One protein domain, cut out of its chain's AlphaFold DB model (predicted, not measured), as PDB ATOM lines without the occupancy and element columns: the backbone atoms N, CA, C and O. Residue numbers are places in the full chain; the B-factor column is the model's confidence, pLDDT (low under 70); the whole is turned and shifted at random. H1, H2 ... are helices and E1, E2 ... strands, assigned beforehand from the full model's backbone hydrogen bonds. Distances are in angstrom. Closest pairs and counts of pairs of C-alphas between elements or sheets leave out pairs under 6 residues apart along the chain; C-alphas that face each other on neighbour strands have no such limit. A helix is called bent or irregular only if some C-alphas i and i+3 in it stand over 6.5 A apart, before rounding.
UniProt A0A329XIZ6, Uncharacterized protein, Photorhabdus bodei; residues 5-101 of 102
ATOM      1  N   ASP A   5      -3.924  18.027   2.044       73.62
ATOM      2  CA  ASP A   5      -3.714  16.622   1.676       73.62
ATOM      3  C   ASP A   5      -3.664  15.690   2.906       73.62
ATOM      4  O   ASP A   5      -3.888  14.491   2.795       73.62
ATOM      5  N   ASN A   6      -3.428  16.256   4.097       80.12
ATOM      6  CA  ASN A   6      -3.366  15.553   5.380       80.12
ATOM      7  C   ASN A   6      -4.658  15.669   6.215       80.12
ATOM      8  O   ASN A   6      -4.646  15.351   7.405       80.12
ATOM      9  N   ASN A   7      -5.766  16.143   5.627       84.56
ATOM     10  CA  ASN A   7      -7.072  16.310   6.284       84.56
ATOM     11  C   ASN A   7      -7.024  17.154   7.582       84.56
ATOM     12  O   ASN A   7      -7.804  16.945   8.514       84.56
ATOM     13  N   ILE A   8      -6.085  18.106   7.663       88.56
ATOM     14  CA  ILE A   8      -5.971  19.019   8.805       88.56
ATOM     15  C   ILE A   8      -7.120  20.037   8.733       88.56
ATOM     16  O   ILE A   8      -7.340  20.628   7.672       88.56
ATOM     17  N   PRO A   9      -7.827  20.320   9.845       92.31
ATOM     18  CA  PRO A   9      -8.869  21.340   9.858       92.31
ATOM     19  C   PRO A   9      -8.365  22.697   9.350       92.31
ATOM     20  O   PRO A   9      -7.295  23.163   9.742       92.31
ATOM     21  N   HIS A  10      -9.158  23.385   8.523       89.25
ATOM     22  CA  HIS A  10      -8.740  24.650   7.903       89.25
ATOM     23  C   HIS A  10      -8.290  25.710   8.918       89.25
ATOM     24  O   HIS A  10      -7.328  26.430   8.669       89.25
ATOM     25  N   HIS A  11      -8.943  25.788  10.081       90.56
ATOM     26  CA  HIS A  11      -8.576  26.747  11.124       90.56
ATOM     27  C   HIS A  11      -7.168  26.495  11.686       90.56
ATOM     28  O   HIS A  11      -6.455  27.452  11.979       90.56
ATOM     29  N   GLU A  12      -6.737  25.234  11.783       92.06
ATOM     30  CA  GLU A  12      -5.379  24.866  12.194       92.06
ATOM     31  C   GLU A  12      -4.357  25.247  11.119       92.06
ATOM     32  O   GLU A  12      -3.296  25.785  11.433       92.06
ATOM     33  N   ILE A  13      -4.688  25.041   9.839       89.56
ATOM     34  CA  ILE A  13      -3.833  25.451   8.715       89.56
ATOM     35  C   ILE A  13      -3.635  26.972   8.722       89.56
ATOM     36  O   ILE A  13      -2.501  27.451   8.682       89.56
ATOM     37  N   VAL A  14      -4.728  27.734   8.818       89.06
ATOM     38  CA  VAL A  14      -4.692  29.204   8.842       89.06
ATOM     39  C   VAL A  14      -3.922  29.706  10.061       89.06
ATOM     40  O   VAL A  14      -3.053  30.566   9.916       89.06
ATOM     41  N   ARG A  15      -4.178  29.139  11.247       90.38
ATOM     42  CA  ARG A  15      -3.466  29.492  12.482       90.38
ATOM     43  C   ARG A  15      -1.962  29.270  12.343       90.38
ATOM     44  O   ARG A  15      -1.190  30.159  12.694       90.38
ATOM     45  N   LYS A  16      -1.544  28.127  11.792       90.62
ATOM     46  CA  LYS A  16      -0.126  27.832  11.553       90.62
ATOM     47  C   LYS A  16       0.502  28.846  10.605       90.62
ATOM     48  O   LYS A  16       1.501  29.457  10.961       90.62
ATOM     49  N   ILE A  17      -0.110  29.085   9.449       89.12
ATOM     50  CA  ILE A  17       0.434  29.992   8.428       89.12
ATOM     51  C   ILE A  17       0.547  31.425   8.951       89.12
ATOM     52  O   ILE A  17       1.601  32.042   8.819       89.12
ATOM     53  N   TYR A  18      -0.518  31.965   9.543       88.06
ATOM     54  CA  TYR A  18      -0.566  33.387   9.877       88.06
ATOM     55  C   TYR A  18       0.044  33.728  11.236       88.06
ATOM     56  O   TYR A  18       0.589  34.820  11.371       88.06
ATOM     57  N   LEU A  19      -0.023  32.822  12.218       87.69
ATOM     58  CA  LEU A  19       0.386  33.121  13.597       87.69
ATOM     59  C   LEU A  19       1.669  32.409  14.041       87.69
ATOM     60  O   LEU A  19       2.250  32.815  15.041       87.69
ATOM     61  N   CYS A  20       2.102  31.351  13.349       88.75
ATOM     62  CA  CYS A  20       3.253  30.547  13.775       88.75
ATOM     63  C   CYS A  20       4.394  30.556  12.756       88.75
ATOM     64  O   CYS A  20       5.554  30.704  13.130       88.75
ATOM     65  N   TYR A  21       4.083  30.399  11.473       89.69
ATOM     66  CA  TYR A  21       5.098  30.278  10.439       89.69
ATOM     67  C   TYR A  21       5.737  31.627  10.105       89.69
ATOM     68  O   TYR A  21       5.051  32.663  10.114       89.69
ATOM     69  N   PRO A  22       7.043  31.622   9.776       88.44
ATOM     70  CA  PRO A  22       7.724  32.813   9.300       88.44
ATOM     71  C   PRO A  22       7.078  33.315   8.008       88.44
ATOM     72  O   PRO A  22       6.396  32.586   7.284       88.44
ATOM     73  N   THR A  23       7.251  34.601   7.740       91.94
ATOM     74  CA  THR A  23       6.759  35.220   6.511       91.94
ATOM     75  C   THR A  23       7.580  34.731   5.328       91.94
ATOM     76  O   THR A  23       8.799  34.877   5.335       91.94
ATOM     77  N   HIS A  24       6.916  34.187   4.306       92.00
ATOM     78  CA  HIS A  24       7.599  33.551   3.180       92.00
ATOM     79  C   HIS A  24       8.619  34.469   2.491       92.00
ATOM     80  O   HIS A  24       9.749  34.048   2.268       92.00
ATOM     81  N   VAL A  25       8.256  35.727   2.204       91.38
ATOM     82  CA  VAL A  25       9.153  36.665   1.499       91.38
ATOM     83  C   VAL A  25      10.444  36.992   2.265       91.38
ATOM     84  O   VAL A  25      11.445  37.342   1.648       91.38
ATOM     85  N   PHE A  26      10.448  36.855   3.592       92.00
ATOM     86  CA  PHE A  26      11.603  37.181   4.436       92.00
ATOM     87  C   PHE A  26      12.366  35.949   4.912       92.00
ATOM     88  O   PHE A  26      13.204  36.048   5.803       92.00
ATOM     89  N   HIS A  27      12.085  34.775   4.348       88.50
ATOM     90  CA  HIS A  27      12.840  33.579   4.685       88.50
ATOM     91  C   HIS A  27      14.319  33.762   4.302       88.50
ATOM     92  O   HIS A  27      14.619  34.023   3.136       88.50
ATOM     93  N   ASN A  28      15.233  33.623   5.271       89.94
ATOM     94  CA  ASN A  28      16.665  33.938   5.142       89.94
ATOM     95  C   ASN A  28      16.984  35.432   4.936       89.94
ATOM     96  O   ASN A  28      18.090  35.777   4.517       89.94
ATOM     97  N   ASN A  29      16.018  36.318   5.184       91.94
ATOM     98  CA  ASN A  29      16.211  37.766   5.188       91.94
ATOM     99  C   ASN A  29      15.439  38.411   6.353       91.94
ATOM    100  O   ASN A  29      14.668  39.361   6.191       91.94
ATOM    101  N   GLU A  30      15.609  37.829   7.539       93.62
ATOM    102  CA  GLU A  30      14.914  38.210   8.766       93.62
ATOM    103  C   GLU A  30      15.285  39.631   9.221       93.62
ATOM    104  O   GLU A  30      14.424  40.353   9.728       93.62
ATOM    105  N   GLU A  31      16.526  40.060   8.973       96.38
ATOM    106  CA  GLU A  31      16.987  41.425   9.259       96.38
ATOM    107  C   GLU A  31      16.203  42.465   8.451       96.38
ATOM    108  O   GLU A  31      15.725  43.446   9.017       96.38
ATOM    109  N   LEU A  32      15.947  42.217   7.159       94.62
ATOM    110  CA  LEU A  32      15.117  43.115   6.352       94.62
ATOM    111  C   LEU A  32      13.683  43.202   6.894       94.62
ATOM    112  O   LEU A  32      13.095  44.286   6.916       94.62
ATOM    113  N   GLN A  33      13.115  42.085   7.367       95.25
ATOM    114  CA  GLN A  33      11.805  42.113   8.023       95.25
ATOM    115  C   GLN A  33      11.839  43.010   9.264       95.25
ATOM    116  O   GLN A  33      10.943  43.840   9.448       95.25
ATOM    117  N   TYR A  34      12.860  42.843  10.109       96.75
ATOM    118  CA  TYR A  34      13.039  43.653  11.306       96.75
ATOM    119  C   TYR A  34      13.165  45.138  10.964       96.75
ATOM    120  O   TYR A  34      12.442  45.949  11.543       96.75
ATOM    121  N   GLU A  35      14.007  45.500   9.999       97.88
ATOM    122  CA  GLU A  35      14.216  46.888   9.580       97.88
ATOM    123  C   GLU A  35      12.919  47.540   9.096       97.88
ATOM    124  O   GLU A  35      12.574  48.637   9.547       97.88
ATOM    125  N   ILE A  36      12.166  46.857   8.228       96.31
ATOM    126  CA  ILE A  36      10.879  47.349   7.719       96.31
ATOM    127  C   ILE A  36       9.894  47.545   8.875       96.31
ATOM    128  O   ILE A  36       9.271  48.604   8.999       96.31
ATOM    129  N   PHE A  37       9.756  46.546   9.750       97.62
ATOM    130  CA  PHE A  37       8.800  46.607  10.855       97.62
ATOM    131  C   PHE A  37       9.195  47.683  11.868       97.62
ATOM    132  O   PHE A  37       8.331  48.407  12.362       97.62
ATOM    133  N   ASN A  38      10.488  47.841  12.145       98.25
ATOM    134  CA  ASN A  38      10.996  48.866  13.044       98.25
ATOM    135  C   ASN A  38      10.732  50.270  12.482       98.25
ATOM    136  O   ASN A  38      10.225  51.129  13.201       98.25
ATOM    137  N   GLN A  39      10.962  50.487  11.183       98.25
ATOM    138  CA  GLN A  39      10.641  51.755  10.522       98.25
ATOM    139  C   GLN A  39       9.143  52.088  10.593       98.25
ATOM    140  O   GLN A  39       8.784  53.221  10.919       98.25
ATOM    141  N   ILE A  40       8.263  51.115  10.332       97.88
ATOM    142  CA  ILE A  40       6.803  51.297  10.432       97.88
ATOM    143  C   ILE A  40       6.397  51.611  11.878       97.88
ATOM    144  O   ILE A  40       5.674  52.580  12.120       97.88
ATOM    145  N   SER A  41       6.897  50.820  12.829       97.94
ATOM    146  CA  SER A  41       6.667  50.963  14.271       97.94
ATOM    147  C   SER A  41       7.037  52.363  14.762       97.94
ATOM    148  O   SER A  41       6.203  53.057  15.347       97.94
ATOM    149  N   SER A  42       8.251  52.829  14.441       97.62
ATOM    150  CA  SER A  42       8.724  54.164  14.815       97.62
ATOM    151  C   SER A  42       7.946  55.281  14.122       97.62
ATOM    152  O   SER A  42       7.612  56.274  14.760       97.62
ATOM    153  N   LYS A  43       7.624  55.137  12.830       97.50
ATOM    154  CA  LYS A  43       6.937  56.185  12.059       97.50
ATOM    155  C   LYS A  43       5.483  56.380  12.484       97.50
ATOM    156  O   LYS A  43       4.987  57.503  12.463       97.50
ATOM    157  N   LEU A  44       4.794  55.295  12.827       96.38
ATOM    158  CA  LEU A  44       3.390  55.336  13.238       96.38
ATOM    159  C   LEU A  44       3.216  55.397  14.758       96.38
ATOM    160  O   LEU A  44       2.092  55.595  15.220       96.38
ATOM    161  N   CYS A  45       4.301  55.270  15.527       95.88
ATOM    162  CA  CYS A  45       4.286  55.149  16.984       95.88
ATOM    163  C   CYS A  45       3.288  54.069  17.426       95.88
ATOM    164  O   CYS A  45       2.284  54.374  18.068       95.88
ATOM    165  N   ILE A  46       3.528  52.830  16.992       96.94
ATOM    166  CA  ILE A  46       2.718  51.645  17.311       96.94
ATOM    167  C   ILE A  46       3.622  50.513  17.797       96.94
ATOM    168  O   ILE A  46       4.824  50.530  17.563       96.94
ATOM    169  N   LEU A  47       3.053  49.499  18.447       96.75
ATOM    170  CA  LEU A  47       3.818  48.327  18.871       96.75
ATOM    171  C   LEU A  47       4.314  47.523  17.665       96.75
ATOM    172  O   LEU A  47       3.537  47.209  16.764       96.75
ATOM    173  N   PHE A  48       5.574  47.089  17.701       95.94
ATOM    174  CA  PHE A  48       6.164  46.228  16.669       95.94
ATOM    175  C   PHE A  48       5.325  44.965  16.406       95.94
ATOM    176  O   PHE A  48       5.109  44.575  15.263       95.94
ATOM    177  N   SER A  49       4.780  44.360  17.466       95.00
ATOM    178  CA  SER A  49       3.944  43.155  17.396       95.00
ATOM    179  C   SER A  49       2.575  43.358  16.737       95.00
ATOM    180  O   SER A  49       1.893  42.372  16.477       95.00
ATOM    181  N   SER A  50       2.169  44.604  16.470       96.62
ATOM    182  CA  SER A  50       0.915  44.921  15.769       96.62
ATOM    183  C   SER A  50       1.041  44.892  14.244       96.62
ATOM    184  O   SER A  50       0.044  45.084  13.544       96.62
ATOM    185  N   ILE A  51       2.257  44.693  13.729       96.56
ATOM    186  CA  ILE A  51       2.582  44.730  12.305       96.56
ATOM    187  C   ILE A  51       2.633  43.299  11.776       96.56
ATOM    188  O   ILE A  51       3.357  42.449  12.297       96.56
ATOM    189  N   HIS A  52       1.877  43.033  10.715       95.38
ATOM    190  CA  HIS A  52       1.775  41.708  10.120       95.38
ATOM    191  C   HIS A  52       1.906  41.795   8.604       95.38
ATOM    192  O   HIS A  52       1.201  42.562   7.954       95.38
ATOM    193  N   VAL A  53       2.762  40.956   8.025       94.94
ATOM    194  CA  VAL A  53       2.757  40.749   6.572       94.94
ATOM    195  C   VAL A  53       1.565  39.874   6.229       94.94
ATOM    196  O   VAL A  53       1.326  38.846   6.871       94.94
ATOM    197  N   VAL A  54       0.814  40.285   5.217       92.62
ATOM    198  CA  VAL A  54      -0.380  39.583   4.748       92.62
ATOM    199  C   VAL A  54      -0.287  39.344   3.243       92.62
ATOM    200  O   VAL A  54       0.763  39.520   2.628       92.62
ATOM    201  N   GLY A  55      -1.372  38.844   2.658       90.69
ATOM    202  CA  GLY A  55      -1.449  38.632   1.221       90.69
ATOM    203  C   GLY A  55      -0.426  37.623   0.702       90.69
ATOM    204  O   GLY A  55      -0.061  36.650   1.372       90.69
ATOM    205  N   SER A  56       0.005  37.853  -0.536       91.38
ATOM    206  CA  SER A  56       0.876  36.921  -1.254       91.38
ATOM    207  C   SER A  56       2.284  36.843  -0.663       91.38
ATOM    208  O   SER A  56       2.859  35.760  -0.634       91.38
ATOM    209  N   ALA A  57       2.793  37.932  -0.085       92.75
ATOM    210  CA  ALA A  57       4.093  37.975   0.582       92.75
ATOM    211  C   ALA A  57       4.168  37.062   1.821       92.75
ATOM    212  O   ALA A  57       5.222  36.492   2.122       92.75
ATOM    213  N   LYS A  58       3.045  36.872   2.533       93.38
ATOM    214  CA  LYS A  58       2.989  35.997   3.715       93.38
ATOM    215  C   LYS A  58       3.134  34.522   3.360       93.38
ATOM    216  O   LYS A  58       3.833  33.795   4.063       93.38
ATOM    217  N   ILE A  59       2.461  34.097   2.294       90.62
ATOM    218  CA  ILE A  59       2.308  32.681   1.920       90.62
ATOM    219  C   ILE A  59       3.275  32.281   0.792       90.62
ATOM    220  O   ILE A  59       3.563  31.101   0.619       90.62
ATOM    221  N   GLY A  60       3.783  33.254   0.034       87.88
ATOM    222  CA  GLY A  60       4.596  33.062  -1.171       87.88
ATOM    223  C   GLY A  60       3.788  33.021  -2.469       87.88
ATOM    224  O   GLY A  60       4.359  32.968  -3.553       87.88
ATOM    225  N   GLN A  61       2.458  33.069  -2.389       87.88
ATOM    226  CA  GLN A  61       1.572  33.029  -3.550       87.88
ATOM    227  C   GLN A  61       0.274  33.792  -3.293       87.88
ATOM    228  O   GLN A  61      -0.244  33.832  -2.175       87.88
ATOM    229  N   SER A  62      -0.291  34.367  -4.349       83.25
ATOM    230  CA  SER A  62      -1.631  34.933  -4.327       83.25
ATOM    231  C   SER A  62      -2.670  33.816  -4.330       83.25
ATOM    232  O   SER A  62      -2.753  33.041  -5.281       83.25
ATOM    233  N   ILE A  63      -3.508  33.763  -3.292       79.44
ATOM    234  CA  ILE A  63      -4.648  32.831  -3.239       79.44
ATOM    235  C   ILE A  63      -5.665  33.158  -4.346       79.44
ATOM    236  O   ILE A  63      -6.286  32.256  -4.892       79.44
ATOM    237  N   TYR A  64      -5.816  34.439  -4.694       79.56
ATOM    238  CA  TYR A  64      -6.800  34.894  -5.679       79.56
ATOM    239  C   TYR A  64      -6.305  34.767  -7.125       79.56
ATOM    240  O   TYR A  64      -7.045  34.301  -7.985       79.56
ATOM    241  N   LYS A  65      -5.060  35.182  -7.402       77.25
ATOM    242  CA  LYS A  65      -4.513  35.238  -8.772       77.25
ATOM    243  C   LYS A  65      -3.713  33.996  -9.172       77.25
ATOM    244  O   LYS A  65      -3.235  33.937 -10.298       77.25
ATOM    245  N   SER A  66      -3.503  33.054  -8.247       75.81
ATOM    246  CA  SER A  66      -2.623  31.888  -8.429       75.81
ATOM    247  C   SER A  66      -1.211  32.238  -8.927       75.81
ATOM    248  O   SER A  66      -0.539  31.409  -9.532       75.81
ATOM    249  N   SER A  67      -0.752  33.467  -8.675       83.62
ATOM    250  CA  SER A  67       0.577  33.958  -9.038       83.62
ATOM    251  C   SER A  67       1.533  33.836  -7.854       83.62
ATOM    252  O   SER A  67       1.141  34.094  -6.713       83.62
ATOM    253  N   THR A  68       2.789  33.485  -8.110       88.06
ATOM    254  CA  THR A  68       3.842  33.474  -7.084       88.06
ATOM    255  C   THR A  68       4.261  34.903  -6.750       88.06
ATOM    256  O   THR A  68       4.253  35.774  -7.620       88.06
ATOM    257  N   PHE A  69       4.606  35.156  -5.490       88.19
ATOM    258  CA  PHE A  69       5.207  36.424  -5.093       88.19
ATOM    259  C   PHE A  69       6.616  36.543  -5.700       88.19
ATOM    260  O   PHE A  69       7.430  35.634  -5.538       88.19
ATOM    261  N   SER A  70       6.911  37.660  -6.365       87.69
ATOM    262  CA  SER A  70       8.237  37.974  -6.916       87.69
ATOM    263  C   SER A  70       8.831  39.184  -6.186       87.69
ATOM    264  O   SER A  70       8.245  40.269  -6.260       87.69
ATOM    265  N   PRO A  71       9.959  39.043  -5.463       85.25
ATOM    266  CA  PRO A  71      10.633  40.173  -4.834       85.25
ATOM    267  C   PRO A  71      10.993  41.261  -5.853       85.25
ATOM    268  O   PRO A  71      11.613  40.977  -6.870       85.25
ATOM    269  N   GLY A  72      10.619  42.509  -5.568       85.44
ATOM    270  CA  GLY A  72      10.857  43.657  -6.452       85.44
ATOM    271  C   GLY A  72       9.724  43.945  -7.442       85.44
ATOM    272  O   GLY A  72       9.522  45.108  -7.775       85.44
ATOM    273  N   ASP A  73       8.945  42.931  -7.835       88.69
ATOM    274  CA  ASP A  73       7.814  43.103  -8.766       88.69
ATOM    275  C   ASP A  73       6.446  43.033  -8.077       88.69
ATOM    276  O   ASP A  73       5.461  43.577  -8.574       88.69
ATOM    277  N   SER A  74       6.353  42.295  -6.968       88.69
ATOM    278  CA  SER A  74       5.112  42.106  -6.213       88.69
ATOM    279  C   SER A  74       5.012  43.074  -5.038       88.69
ATOM    280  O   SER A  74       5.983  43.294  -4.315       88.69
ATOM    281  N   ASP A  75       3.805  43.594  -4.813       91.06
ATOM    282  CA  ASP A  75       3.507  44.485  -3.693       91.06
ATOM    283  C   ASP A  75       3.650  43.768  -2.340       91.06
ATOM    284  O   ASP A  75       3.197  42.634  -2.155       91.06
ATOM    285  N   LEU A  76       4.256  44.454  -1.368       92.88
ATOM    286  CA  LEU A  76       4.344  43.991   0.015       92.88
ATOM    287  C   LEU A  76       3.133  44.483   0.818       92.88
ATOM    288  O   LEU A  76       3.106  45.620   1.293       92.88
ATOM    289  N   ASP A  77       2.151  43.606   1.014       93.06
ATOM    290  CA  ASP A  77       0.954  43.917   1.796       93.06
ATOM    291  C   ASP A  77       1.217  43.822   3.311       93.06
ATOM    292  O   ASP A  77       1.602  42.767   3.831       93.06
ATOM    293  N   ILE A  78       0.934  44.906   4.043       95.31
ATOM    294  CA  ILE A  78       1.071  44.987   5.505       95.31
ATOM    295  C   ILE A  78      -0.285  45.291   6.151       95.31
ATOM    296  O   ILE A  78      -0.957  46.257   5.794       95.31
ATOM    297  N   ALA A  79      -0.657  44.495   7.151       95.75
ATOM    298  CA  ALA A  79      -1.772  44.764   8.048       95.75
ATOM    299  C   ALA A  79      -1.255  45.281   9.394       95.75
ATOM    300  O   ALA A  79      -0.304  44.739   9.959       95.75
ATOM    301  N   ILE A  80      -1.917  46.309   9.920       97.00
ATOM    302  CA  ILE A  80      -1.625  46.874  11.238       97.00
ATOM    303  C   ILE A  80      -2.853  46.699  12.123       97.00
ATOM    304  O   ILE A  80      -3.921  47.232  11.818       97.00
ATOM    305  N   ILE A  81      -2.698  45.969  13.226       96.06
ATOM    306  CA  ILE A  81      -3.773  45.689  14.185       96.06
ATOM    307  C   ILE A  81      -3.481  46.451  15.480       96.06
ATOM    308  O   ILE A  81      -2.881  45.921  16.413       96.06
ATOM    309  N   SER A  82      -3.879  47.726  15.526       96.81
ATOM    310  CA  SER A  82      -3.597  48.619  16.657       96.81
ATOM    311  C   SER A  82      -4.808  49.468  17.044       96.81
ATOM    312  O   SER A  82      -5.269  50.307  16.269       96.81
ATOM    313  N   ASN A  83      -5.280  49.287  18.283       95.44
ATOM    314  CA  ASN A  83      -6.356  50.099  18.863       95.44
ATOM    315  C   ASN A  83      -5.948  51.571  18.985       95.44
ATOM    316  O   ASN A  83      -6.750  52.458  18.714       95.44
ATOM    317  N   GLU A  84      -4.694  51.830  19.361       94.19
ATOM    318  CA  GLU A  84      -4.167  53.188  19.491       94.19
ATOM    319  C   GLU A  84      -4.205  53.924  18.148       94.19
ATOM    320  O   GLU A  84      -4.676  55.059  18.067       94.19
ATOM    321  N   LEU A  85      -3.763  53.255  17.077       95.75
ATOM    322  CA  LEU A  85      -3.769  53.837  15.740       95.75
ATOM    323  C   LEU A  85      -5.201  54.093  15.260       95.75
ATOM    324  O   LEU A  85      -5.487  55.166  14.730       95.75
ATOM    325  N   PHE A  86      -6.109  53.141  15.493       95.94
ATOM    326  CA  PHE A  86      -7.521  53.289  15.148       95.94
ATOM    327  C   PHE A  86      -8.157  54.511  15.826       95.94
ATOM    328  O   PHE A  86      -8.798  55.319  15.149       95.94
ATOM    329  N   ILE A  87      -7.947  54.678  17.135       96.06
ATOM    330  CA  ILE A  87      -8.469  55.823  17.896       96.06
ATOM    331  C   ILE A  87      -7.885  57.127  17.345       96.06
ATOM    332  O   ILE A  87      -8.642  58.018  16.963       96.06
ATOM    333  N   ARG A  88      -6.556  57.207  17.200       95.88
ATOM    334  CA  ARG A  88      -5.860  58.412  16.723       95.88
ATOM    335  C   ARG A  88      -6.364  58.870  15.352       95.88
ATOM    336  O   ARG A  88      -6.645  60.049  15.149       95.88
ATOM    337  N   TYR A  89      -6.510  57.947  14.401       94.81
ATOM    338  CA  TYR A  89      -7.026  58.280  13.069       94.81
ATOM    339  C   TYR A  89      -8.520  58.622  13.086       94.81
ATOM    340  O   TYR A  89      -8.940  59.507  12.338       94.81
ATOM    341  N   SER A  90      -9.308  57.981  13.953       95.00
ATOM    342  CA  SER A  90     -10.726  58.312  14.134       95.00
ATOM    343  C   SER A  90     -10.911  59.736  14.664       95.00
ATOM    344  O   SER A  90     -11.750  60.478  14.157       95.00
ATOM    345  N   GLU A  91     -10.089  60.154  15.628       95.19
ATOM    346  CA  GLU A  91     -10.084  61.523  16.155       95.19
ATOM    347  C   GLU A  91      -9.680  62.544  15.087       95.19
ATOM    348  O   GLU A  91     -10.384  63.536  14.894       95.19
ATOM    349  N   ILE A  92      -8.600  62.281  14.337       94.00
ATOM    350  CA  ILE A  92      -8.166  63.141  13.221       94.00
ATOM    351  C   ILE A  92      -9.297  63.306  12.201       94.00
ATOM    352  O   ILE A  92      -9.575  64.419  11.754       94.00
ATOM    353  N   PHE A  93      -9.955  62.207  11.830       93.94
ATOM    354  CA  PHE A  93     -11.072  62.233  10.892       93.94
ATOM    355  C   PHE A  93     -12.252  63.052  11.429       93.94
ATOM    356  O   PHE A  93     -12.787  63.901  10.715       93.94
ATOM    357  N   PHE A  94     -12.624  62.847  12.693       92.88
ATOM    358  CA  PHE A  94     -13.722  63.565  13.334       92.88
ATOM    359  C   PHE A  94     -13.461  65.074  13.444       92.88
ATOM    360  O   PHE A  94     -14.363  65.872  13.188       92.88
ATOM    361  N   ILE A  95     -12.231  65.474  13.784       92.56
ATOM    362  CA  ILE A  95     -11.827  66.887  13.830       92.56
ATOM    363  C   ILE A  95     -11.915  67.498  12.432       92.56
ATOM    364  O   ILE A  95     -12.592  68.509  12.259       92.56
ATOM    365  N   LYS A  96     -11.330  66.841  11.421       89.00
ATOM    366  CA  LYS A  96     -11.381  67.339  10.041       89.00
ATOM    367  C   LYS A  96     -12.813  67.529   9.552       89.00
ATOM    368  O   LYS A  96     -13.096  68.542   8.933       89.00
ATOM    369  N   GLN A  97     -13.739  66.619   9.858       82.31
ATOM    370  CA  GLN A  97     -15.142  66.814   9.471       82.31
ATOM    371  C   GLN A  97     -15.793  68.050  10.104       82.31
ATOM    372  O   GLN A  97     -16.616  68.692   9.458       82.31
ATOM    373  N   LYS A  98     -15.436  68.412  11.343       72.31
ATOM    374  CA  LYS A  98     -15.970  69.625  11.984       72.31
ATOM    375  C   LYS A  98     -15.490  70.910  11.313       72.31
ATOM    376  O   LYS A  98     -16.246  71.880  11.302       72.31
ATOM    377  N   ASP A  99     -14.287  70.894  10.746       64.00
ATOM    378  CA  ASP A  99     -13.740  72.009   9.967       64.00
ATOM    379  C   ASP A  99     -14.360  72.095   8.556       64.00
ATOM    380  O   ASP A  99     -14.323  73.147   7.926       64.00
ATOM    381  N   PHE A 100     -15.001  71.017   8.081       59.22
ATOM    382  CA  PHE A 100     -15.788  70.937   6.840       59.22
ATOM    383  C   PHE A 100     -17.291  71.198   7.070       59.22
ATOM    384  O   PHE A 100     -18.149  70.582   6.431       59.22
ATOM    385  N   LYS A 101     -17.650  72.109   7.984       52.44
ATOM    386  CA  LYS A 101     -19.034  72.604   8.058       52.44
ATOM    387  C   LYS A 101     -19.370  73.394   6.786       52.44
ATOM    388  O   LYS A 101     -18.789  74.450   6.553       52.44
TER     389      LYS A 101
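This is residues 5 to 101 of the 102 residues of an uncharacterized protein of Photorhabdus bodei (UniProt A0A329XIZ6). A small body with a short strand pair, E1 and E2, in its middle extends at its two ends into free stretches: residues 5 to 16, with most of H1, stick out at one end, and residues 86 to 101, with most of H4, stick out at the other. In the body, H2 packs with its residues 33 to 41 on the E1 E2 pair, and a long loop, residues 60 to 77, leads from the short H3 back to E2. The printed part has 97 residues with four named helices and two named strands, in the order H1, H2, E1, H3, E2, H4; the two strands are antiparallel, and the class is mostly helix. The whole is loose, with a radius of gyration of the C-alphas of 17.1 A, and elongated, spanning 57 by 31 by 24 A.

After residues 5 to 9, H1 takes residues 10 to 20, from C-alpha 10 at (-8.740, 24.650, 7.903), and is 14.6 A long from first to last C-alpha. It is neither bent nor irregular, but only just: C-alphas 17 and 20 are 6.1 A apart. H2, residues 30 to 44, begins with C-alpha 30 at (14.914, 38.210, 8.766) and is 21.1 A long. E1 is residues 51 to 53, 7.0 A from first to last C-alpha. H3, residues 55 to 59, is 7.1 A long. E2, residues 78 to 80, is 6.6 A long. H4, residues 83 to 99, is the longest helix by residues, with 17, and its 24.8 A end with C-alpha 99 at (-13.740, 72.009, 9.967).

E1 and E2 form a sheet of two strands and are antiparallel neighbours, with 152 degrees between their directions. C-alphas 53 and 78 face each other at 4.7 A, and C-alphas 51 and 80 at 4.8 A. N 52 and O 79 are 2.9 A apart and N 79 and O 52 2.8 A, both within hydrogen-bond range. The closest C-alphas of H2 and E1 are those of Phe 37 and Ile 51, 6.7 A apart, while H2 and E2 are apart. H2 and H4 are close but not clearly touching, and their closest C-alphas are those of Leu 44 and Leu 85, 7.7 A apart. These two helices run the same way at a steep tilt of 38 degrees, only just past shallow. H1 and H3 are close but not clearly touching, with the C-alphas of Ile 17 and Ile 59 the closest at 7.3 A. Among the pairs that are apart are H1 and H2, H1 and H4, and H2 and H3. In H1, H2 and H4 every O i to N i+4 pair is within hydrogen-bond range; in H3 it is 0 of 1, beside 2 of 2 O i to N i+3 pairs.

The two C-alphas farthest apart are those of Asn 6 and Lys 101, at 59.2 A. Without the stretches that stand free, the body of 69 residues spans 35 by 24 by 24 A, with a radius of gyration of 12.3 A. The printed part runs from residue 5 to residue 101 and has no cut. The link from H3 to E2, 18 residues, is long; those from E1 to H3 and from E2 to H4 are tight, and those from H1 to H2 and from H2 to E1 are short. The mean pLDDT of the printed part is 90.3, and residues 99 to 101 are under 70.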